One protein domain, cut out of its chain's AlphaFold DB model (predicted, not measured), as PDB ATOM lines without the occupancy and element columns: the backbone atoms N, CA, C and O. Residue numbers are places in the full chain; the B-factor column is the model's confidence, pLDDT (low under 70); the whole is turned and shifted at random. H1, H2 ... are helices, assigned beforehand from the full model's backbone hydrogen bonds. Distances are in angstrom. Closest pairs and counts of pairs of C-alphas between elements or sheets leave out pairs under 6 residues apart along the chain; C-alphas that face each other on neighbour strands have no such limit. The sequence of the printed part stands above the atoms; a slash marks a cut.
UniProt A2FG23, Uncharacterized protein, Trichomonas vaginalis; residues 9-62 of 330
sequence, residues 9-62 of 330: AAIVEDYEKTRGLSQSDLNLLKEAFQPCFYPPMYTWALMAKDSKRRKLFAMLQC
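AT A GLANCE: This is residues 9 to 62 of the 330 residues of an uncharacterized protein of Trichomonas vaginalis (UniProt A2FG23). Short helices H2, H3 and H4 stand in a triangle, and H1 crosses H3 near its C-terminal end, on the side away from H4. The triangle is loosely closed at H4, which meets H2 and H3 through few C-alpha pairs. The printed part has 54 residues with four named helices, H1, H2, H3 and H4 along the chain, and no named strand; the class is all helix. It is compact, with a radius of gyration of the C-alphas of 10.7 A and spans of 31 by 25 by 16 A.

HOW THE PARTS SIT: H1, residues 9 to 19, touches H3, residues 38 to 47, at a steep tilt of 66 degrees, the same way; their closest C-alphas, of Tyr 15 and Leu 46, are 6.2 A apart. H3 touches H2, residues 23 to 32, at a steep tilt of 46 degrees, opposite ways; the closest C-alphas, of Lys 30 and Tyr 38, are 6.2 A apart. H2 only just touches H4, residues 50 to 60, with 3 pairs of C-alphas within 8 A; the closest, of Ala 32 and Leu 60, are 6.9 A apart, and the steep tilt is 55 degrees, the same way. The helix packing is mostly crossed: 0 of these 3 touching pairs are at a shallow tilt. H3 and H4 are close but not clearly touching, with the C-alphas of Ala 45 and Arg 53 closest at 5.8 A. H1 is apart from H2 and H4. Every O i to N i+4 pair is within hydrogen-bond range in H1, H2 and H3, and 6 of 7 in H4.

IN THESE COORDINATES: H1 begins at C-alpha 9 (265.480, -63.581, 59.450) and is 14.8 A long. H2 is 14.2 A long and H3 14.1 A. H4, 15.1 A long, ends at C-alpha 60 (289.598, -66.395, 68.514).

THE WHOLE: The two C-alphas farthest apart, of Ala 10 and Cys 62, are 32.7 A apart. The printed part has no cut, and its three links between helices are tight. The mean pLDDT of the printed part is 82.9, and residue 62 is under 70.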
ATOM      1  N   ALA A   9     265.630 -62.140  59.248       73.75
ATOM      2  CA  ALA A   9     265.480 -63.581  59.450       73.75
ATOM      3  C   ALA A   9     265.630 -64.380  58.141       73.75
ATOM      4  O   ALA A   9     266.436 -65.302  58.090       73.75
ATOM      5  N   ALA A  10     264.946 -63.979  57.061       73.12
ATOM      6  CA  ALA A  10     265.072 -64.637  55.756       73.12
ATOM      7  C   ALA A  10     266.493 -64.510  55.169       73.12
ATOM      8  O   ALA A  10     266.982 -65.422  54.510       73.12
ATOM      9  N   ILE A  11     267.175 -63.390  55.436       76.31
ATOM     10  CA  ILE A  11     268.574 -63.171  55.039       76.31
ATOM     11  C   ILE A  11     269.529 -64.080  55.835       76.31
ATOM     12  O   ILE A  11     270.512 -64.565  55.280       76.31
ATOM     13  N   VAL A  12     269.263 -64.317  57.123       78.75
ATOM     14  CA  VAL A  12     270.052 -65.248  57.946       78.75
ATOM     15  C   VAL A  12     269.848 -66.686  57.477       78.75
ATOM     16  O   VAL A  12     270.842 -67.358  57.223       78.75
ATOM     17  N   GLU A  13     268.607 -67.122  57.251       82.06
ATOM     18  CA  GLU A  13     268.290 -68.478  56.776       82.06
ATOM     19  C   GLU A  13     268.938 -68.792  55.407       82.06
ATOM     20  O   GLU A  13     269.457 -69.888  55.180       82.06
ATOM     21  N   ASP A  14     268.968 -67.818  54.490       82.19
ATOM     22  CA  ASP A  14     269.669 -67.936  53.203       82.19
ATOM     23  C   ASP A  14     271.199 -68.029  53.380       82.19
ATOM     24  O   ASP A  14     271.880 -68.803  52.698       82.19
ATOM     25  N   TYR A  15     271.767 -67.302  54.349       83.88
ATOM     26  CA  TYR A  15     273.199 -67.365  54.657       83.88
ATOM     27  C   TYR A  15     273.623 -68.586  55.477       83.88
ATOM     28  O   TYR A  15     274.766 -69.019  55.333       83.88
ATOM     29  N   GLU A  16     272.733 -69.198  56.254       84.94
ATOM     30  CA  GLU A  16     272.962 -70.514  56.859       84.94
ATOM     31  C   GLU A  16     273.106 -71.591  55.774       84.94
ATOM     32  O   GLU A  16     274.047 -72.385  55.818       84.94
ATOM     33  N   LYS A  17     272.248 -71.552  54.743       82.00
ATOM     34  CA  LYS A  17     272.283 -72.485  53.601       82.00
ATOM     35  C   LYS A  17     273.481 -72.261  52.675       82.00
ATOM     36  O   LYS A  17     274.104 -73.222  52.236       82.00
ATOM     37  N   THR A  18     273.809 -71.006  52.362       80.69
ATOM     38  CA  THR A  18     274.853 -70.675  51.368       80.69
ATOM     39  C   THR A  18     276.259 -70.535  51.950       80.69
ATOM     40  O   THR A  18     277.239 -70.707  51.223       80.69
ATOM     41  N   ARG A  19     276.396 -70.195  53.239       81.75
ATOM     42  CA  ARG A  19     277.696 -69.916  53.879       81.75
ATOM     43  C   ARG A  19     277.724 -70.189  55.385       81.75
ATOM     44  O   ARG A  19     278.391 -69.455  56.123       81.75
ATOM     45  N   GLY A  20     277.049 -71.254  55.818       83.62
ATOM     46  CA  GLY A  20     277.064 -71.741  57.196       83.62
ATOM     47  C   GLY A  20     278.470 -71.850  57.811       83.62
ATOM     48  O   GLY A  20     279.487 -71.951  57.120       83.62
ATOM     49  N   LEU A  21     278.522 -71.774  59.139       87.00
ATOM     50  CA  LEU A  21     279.750 -71.909  59.925       87.00
ATOM     51  C   LEU A  21     280.039 -73.388  60.203       87.00
ATOM     52  O   LEU A  21     279.106 -74.179  60.351       87.00
ATOM     53  N   SER A  22     281.316 -73.768  60.297       89.19
ATOM     54  CA  SER A  22     281.673 -75.143  60.664       89.19
ATOM     55  C   SER A  22     281.351 -75.419  62.136       89.19
ATOM     56  O   SER A  22     281.332 -74.500  62.955       89.19
ATOM     57  N   GLN A  23     281.155 -76.685  62.519       87.75
ATOM     58  CA  GLN A  23     280.890 -77.027  63.924       87.75
ATOM     59  C   GLN A  23     282.023 -76.578  64.868       87.75
ATOM     60  O   GLN A  23     281.759 -76.197  66.005       87.75
ATOM     61  N   SER A  24     283.269 -76.562  64.377       89.00
ATOM     62  CA  SER A  24     284.429 -76.022  65.096       89.00
ATOM     63  C   SER A  24     284.278 -74.520  65.363       89.00
ATOM     64  O   SER A  24     284.395 -74.073  66.502       89.00
ATOM     65  N   ASP A  25     283.907 -73.747  64.336       88.88
ATOM     66  CA  ASP A  25     283.661 -72.305  64.449       88.88
ATOM     67  C   ASP A  25     282.490 -71.990  65.398       88.88
ATOM     68  O   ASP A  25     282.547 -71.025  66.161       88.88
ATOM     69  N   LEU A  26     281.432 -72.809  65.378       90.94
ATOM     70  CA  LEU A  26     280.282 -72.671  66.279       90.94
ATOM     71  C   LEU A  26     280.658 -72.918  67.740       90.94
ATOM     72  O   LEU A  26     280.228 -72.163  68.611       90.94
ATOM     73  N   ASN A  27     281.451 -73.957  68.010       88.81
ATOM     74  CA  ASN A  27     281.934 -74.252  69.357       88.81
ATOM     75  C   ASN A  27     282.844 -73.120  69.854       88.81
ATOM     76  O   ASN A  27     282.608 -72.584  70.934       88.81
ATOM     77  N   LEU A  28     283.770 -72.647  69.014       87.75
ATOM     78  CA  LEU A  28     284.658 -71.536  69.354       87.75
ATOM     79  C   LEU A  28     283.895 -70.230  69.646       87.75
ATOM     80  O   LEU A  28     284.272 -69.490  70.551       87.75
ATOM     81  N   LEU A  29     282.800 -69.943  68.930       87.25
ATOM     82  CA  LEU A  29     281.928 -68.803  69.256       87.25
ATOM     83  C   LEU A  29     281.205 -68.968  70.601       87.25
ATOM     84  O   LEU A  29     280.978 -67.967  71.277       87.25
ATOM     85  N   LYS A  30     280.828 -70.193  70.993       86.12
ATOM     86  CA  LYS A  30     280.197 -70.472  72.299       86.12
ATOM     87  C   LYS A  30     281.192 -70.415  73.456       86.12
ATOM     88  O   LYS A  30     280.810 -70.030  74.553       86.12
ATOM     89  N   GLU A  31     282.441 -70.799  73.214       84.06
ATOM     90  CA  GLU A  31     283.520 -70.764  74.207       84.06
ATOM     91  C   GLU A  31     284.067 -69.342  74.407       84.06
ATOM     92  O   GLU A  31     284.340 -68.938  75.535       84.06
ATOM     93  N   ALA A  32     284.197 -68.558  73.332       81.38
ATOM     94  CA  ALA A  32     284.809 -67.230  73.388       81.38
ATOM     95  C   ALA A  32     283.860 -66.084  73.785       81.38
ATOM     96  O   ALA A  32     284.333 -65.011  74.166       81.38
ATOM     97  N   PHE A  33     282.540 -66.266  73.679       81.12
ATOM     98  CA  PHE A  33     281.551 -65.230  73.991       81.12
ATOM     99  C   PHE A  33     280.544 -65.711  75.036       81.12
ATOM    100  O   PHE A  33     280.057 -66.835  74.978       81.12
ATOM    101  N   GLN A  34     280.165 -64.824  75.962       74.25
ATOM    102  CA  GLN A  34     279.099 -65.120  76.923       74.25
ATOM    103  C   GLN A  34     277.774 -65.441  76.194       74.25
ATOM    104  O   GLN A  34     277.519 -64.869  75.128       74.25
ATOM    105  N   PRO A  35     276.881 -66.272  76.772       79.81
ATOM    106  CA  PRO A  35     275.657 -66.726  76.102       79.81
ATOM    107  C   PRO A  35     274.754 -65.608  75.554       79.81
ATOM    108  O   PRO A  35     274.139 -65.776  74.505       79.81
ATOM    109  N   CYS A  36     274.714 -64.445  76.211       76.69
ATOM    110  CA  CYS A  36     273.970 -63.265  75.757       76.69
ATOM    111  C   CYS A  36     274.535 -62.623  74.471       76.69
ATOM    112  O   CYS A  36     273.781 -62.025  73.704       76.69
ATOM    113  N   PHE A  37     275.836 -62.771  74.202       75.19
ATOM    114  CA  PHE A  37     276.503 -62.249  73.005       75.19
ATOM    115  C   PHE A  37     276.647 -63.289  71.885       75.19
ATOM    116  O   PHE A  37     276.930 -62.909  70.747       75.19
ATOM    117  N   TYR A  38     276.399 -64.576  72.152       80.81
ATOM    118  CA  TYR A  38     276.467 -65.615  71.122       80.81
ATOM    119  C   TYR A  38     275.511 -65.358  69.930       80.81
ATOM    120  O   TYR A  38     276.003 -65.332  68.802       80.81
ATOM    121  N   PRO A  39     274.196 -65.077  70.103       81.00
ATOM    122  CA  PRO A  39     273.290 -64.840  68.971       81.00
ATOM    123  C   PRO A  39     273.690 -63.676  68.037       81.00
ATOM    124  O   PRO A  39     273.703 -63.882  66.814       81.00
ATOM    125  N   PRO A  40     274.056 -62.469  68.527       82.81
ATOM    126  CA  PRO A  40     274.506 -61.398  67.641       82.81
ATOM    127  C   PRO A  40     275.872 -61.685  67.003       82.81
ATOM    128  O   PRO A  40     276.070 -61.308  65.847       82.81
ATOM    129  N   MET A  41     276.795 -62.380  67.682       85.62
ATOM    130  CA  MET A  41     278.082 -62.767  67.081       85.62
ATOM    131  C   MET A  41     277.919 -63.845  66.004       85.62
ATOM    132  O   MET A  41     278.553 -63.748  64.954       85.62
ATOM    133  N   TYR A  42     277.024 -64.815  66.206       87.31
ATOM    134  CA  TYR A  42     276.648 -65.818  65.207       87.31
ATOM    135  C   TYR A  42     276.052 -65.163  63.952       87.31
ATOM    136  O   TYR A  42     276.559 -65.355  62.844       87.31
ATOM    137  N   THR A  43     275.059 -64.286  64.138       85.38
ATOM    138  CA  THR A  43     274.430 -63.518  63.051       85.38
ATOM    139  C   THR A  43     275.461 -62.659  62.313       85.38
ATOM    140  O   THR A  43     275.493 -62.636  61.082       85.38
ATOM    141  N   TRP A  44     276.357 -61.982  63.040       89.19
ATOM    142  CA  TRP A  44     277.433 -61.196  62.433       89.19
ATOM    143  C   TRP A  44     278.400 -62.072  61.632       89.19
ATOM    144  O   TRP A  44     278.757 -61.710  60.510       89.19
ATOM    145  N   ALA A  45     278.810 -63.221  62.174       87.62
ATOM    146  CA  ALA A  45     279.755 -64.127  61.531       87.62
ATOM    147  C   ALA A  45     279.179 -64.742  60.248       87.62
ATOM    148  O   ALA A  45     279.914 -64.861  59.267       87.62
ATOM    149  N   LEU A  46     277.875 -65.040  60.215       87.25
ATOM    150  CA  LEU A  46     277.158 -65.392  58.987       87.25
ATOM    151  C   LEU A  46     277.106 -64.221  58.000       87.25
ATOM    152  O   LEU A  46     277.436 -64.393  56.831       87.25
ATOM    153  N   MET A  47     276.719 -63.020  58.443       81.69
ATOM    154  CA  MET A  47     276.521 -61.877  57.542       81.69
ATOM    155  C   MET A  47     277.831 -61.286  56.985       81.69
ATOM    156  O   MET A  47     277.847 -60.768  55.859       81.69
ATOM    157  N   ALA A  48     278.937 -61.359  57.727       84.75
ATOM    158  CA  ALA A  48     280.214 -60.725  57.399       84.75
ATOM    159  C   ALA A  48     280.863 -61.247  56.099       84.75
ATOM    160  O   ALA A  48     280.705 -62.395  55.702       84.75
ATOM    161  N   LYS A  49     281.667 -60.399  55.439       85.19
ATOM    162  CA  LYS A  49     282.526 -60.823  54.314       85.19
ATOM    163  C   LYS A  49     283.628 -61.768  54.807       85.19
ATOM    164  O   LYS A  49     284.177 -61.541  55.887       85.19
ATOM    165  N   ASP A  50     284.059 -62.723  53.983       82.69
ATOM    166  CA  ASP A  50     285.055 -63.748  54.357       82.69
ATOM    167  C   ASP A  50     286.393 -63.208  54.867       82.69
ATOM    168  O   ASP A  50     287.074 -63.859  55.657       82.69
ATOM    169  N   SER A  51     286.799 -62.014  54.435       79.69
ATOM    170  CA  SER A  51     288.008 -61.347  54.933       79.69
ATOM    171  C   SER A  51     287.868 -60.818  56.365       79.69
ATOM    172  O   SER A  51     288.872 -60.698  57.063       79.69
ATOM    173  N   LYS A  52     286.645 -60.508  56.817       83.44
ATOM    174  CA  LYS A  52     286.339 -60.151  58.212       83.44
ATOM    175  C   LYS A  52     286.060 -61.404  59.045       83.44
ATOM    176  O   LYS A  52     286.614 -61.522  60.131       83.44
ATOM    177  N   ARG A  53     285.299 -62.358  58.492       85.50
ATOM    178  CA  ARG A  53     285.009 -63.669  59.099       85.50
ATOM    179  C   ARG A  53     286.297 -64.409  59.481       85.50
ATOM    180  O   ARG A  53     286.507 -64.693  60.653       85.50
ATOM    181  N   ARG A  54     287.229 -64.589  58.533       82.88
ATOM    182  CA  ARG A  54     288.538 -65.225  58.797       82.88
ATOM    183  C   ARG A  54     289.391 -64.484  59.829       82.88
ATOM    184  O   ARG A  54     290.105 -65.131  60.580       82.88
ATOM    185  N   LYS A  55     289.318 -63.147  59.895       81.38
ATOM    186  CA  LYS A  55     290.045 -62.366  60.913       81.38
ATOM    187  C   LYS A  55     289.487 -62.582  62.317       81.38
ATOM    188  O   LYS A  55     290.284 -62.673  63.243       81.38
ATOM    189  N   LEU A  56     288.162 -62.688  62.466       85.56
ATOM    190  CA  LEU A  56     287.546 -63.046  63.744       85.56
ATOM    191  C   LEU A  56     288.025 -64.434  64.181       85.56
ATOM    192  O   LEU A  56     288.623 -64.552  65.240       85.56
ATOM    193  N   PHE A  57     287.858 -65.461  63.345       87.25
ATOM    194  CA  PHE A  57     288.244 -66.825  63.723       87.25
ATOM    195  C   PHE A  57     289.751 -66.985  63.980       87.25
ATOM    196  O   PHE A  57     290.117 -67.602  64.972       87.25
ATOM    197  N   ALA A  58     290.627 -66.337  63.203       80.81
ATOM    198  CA  ALA A  58     292.067 -66.331  63.487       80.81
ATOM    199  C   ALA A  58     292.423 -65.651  64.827       80.81
ATOM    200  O   ALA A  58     293.354 -66.080  65.507       80.81
ATOM    201  N   MET A  59     291.684 -64.606  65.221       81.25
ATOM    202  CA  MET A  59     291.836 -63.957  66.527       81.25
ATOM    203  C   MET A  59     291.360 -64.874  67.662       81.25
ATOM    204  O   MET A  59     292.081 -65.046  68.639       81.25
ATOM    205  N   LEU A  60     290.185 -65.496  67.512       83.00
ATOM    206  CA  LEU A  60     289.598 -66.395  68.514       83.00
ATOM    207  C   LEU A  60     290.418 -67.678  68.715       83.00
ATOM    208  O   LEU A  60     290.606 -68.114  69.844       83.00
ATOM    209  N   GLN A  61     290.982 -68.240  67.642       82.12
ATOM    210  CA  GLN A  61     291.891 -69.396  67.696       82.12
ATOM    211  C   GLN A  61     293.275 -69.044  68.275       82.12
ATOM    212  O   GLN A  61     294.171 -69.885  68.278       82.12
ATOM    213  N   CYS A  62     293.487 -67.791  68.705       65.06
ATOM    214  CA  CYS A  62     294.781 -67.252  69.121       65.06
ATOM    215  C   CYS A  62     295.907 -67.544  68.114       65.06
ATOM    216  O   CYS A  62     297.071 -67.673  68.502       65.06
TER     217      CYS A  62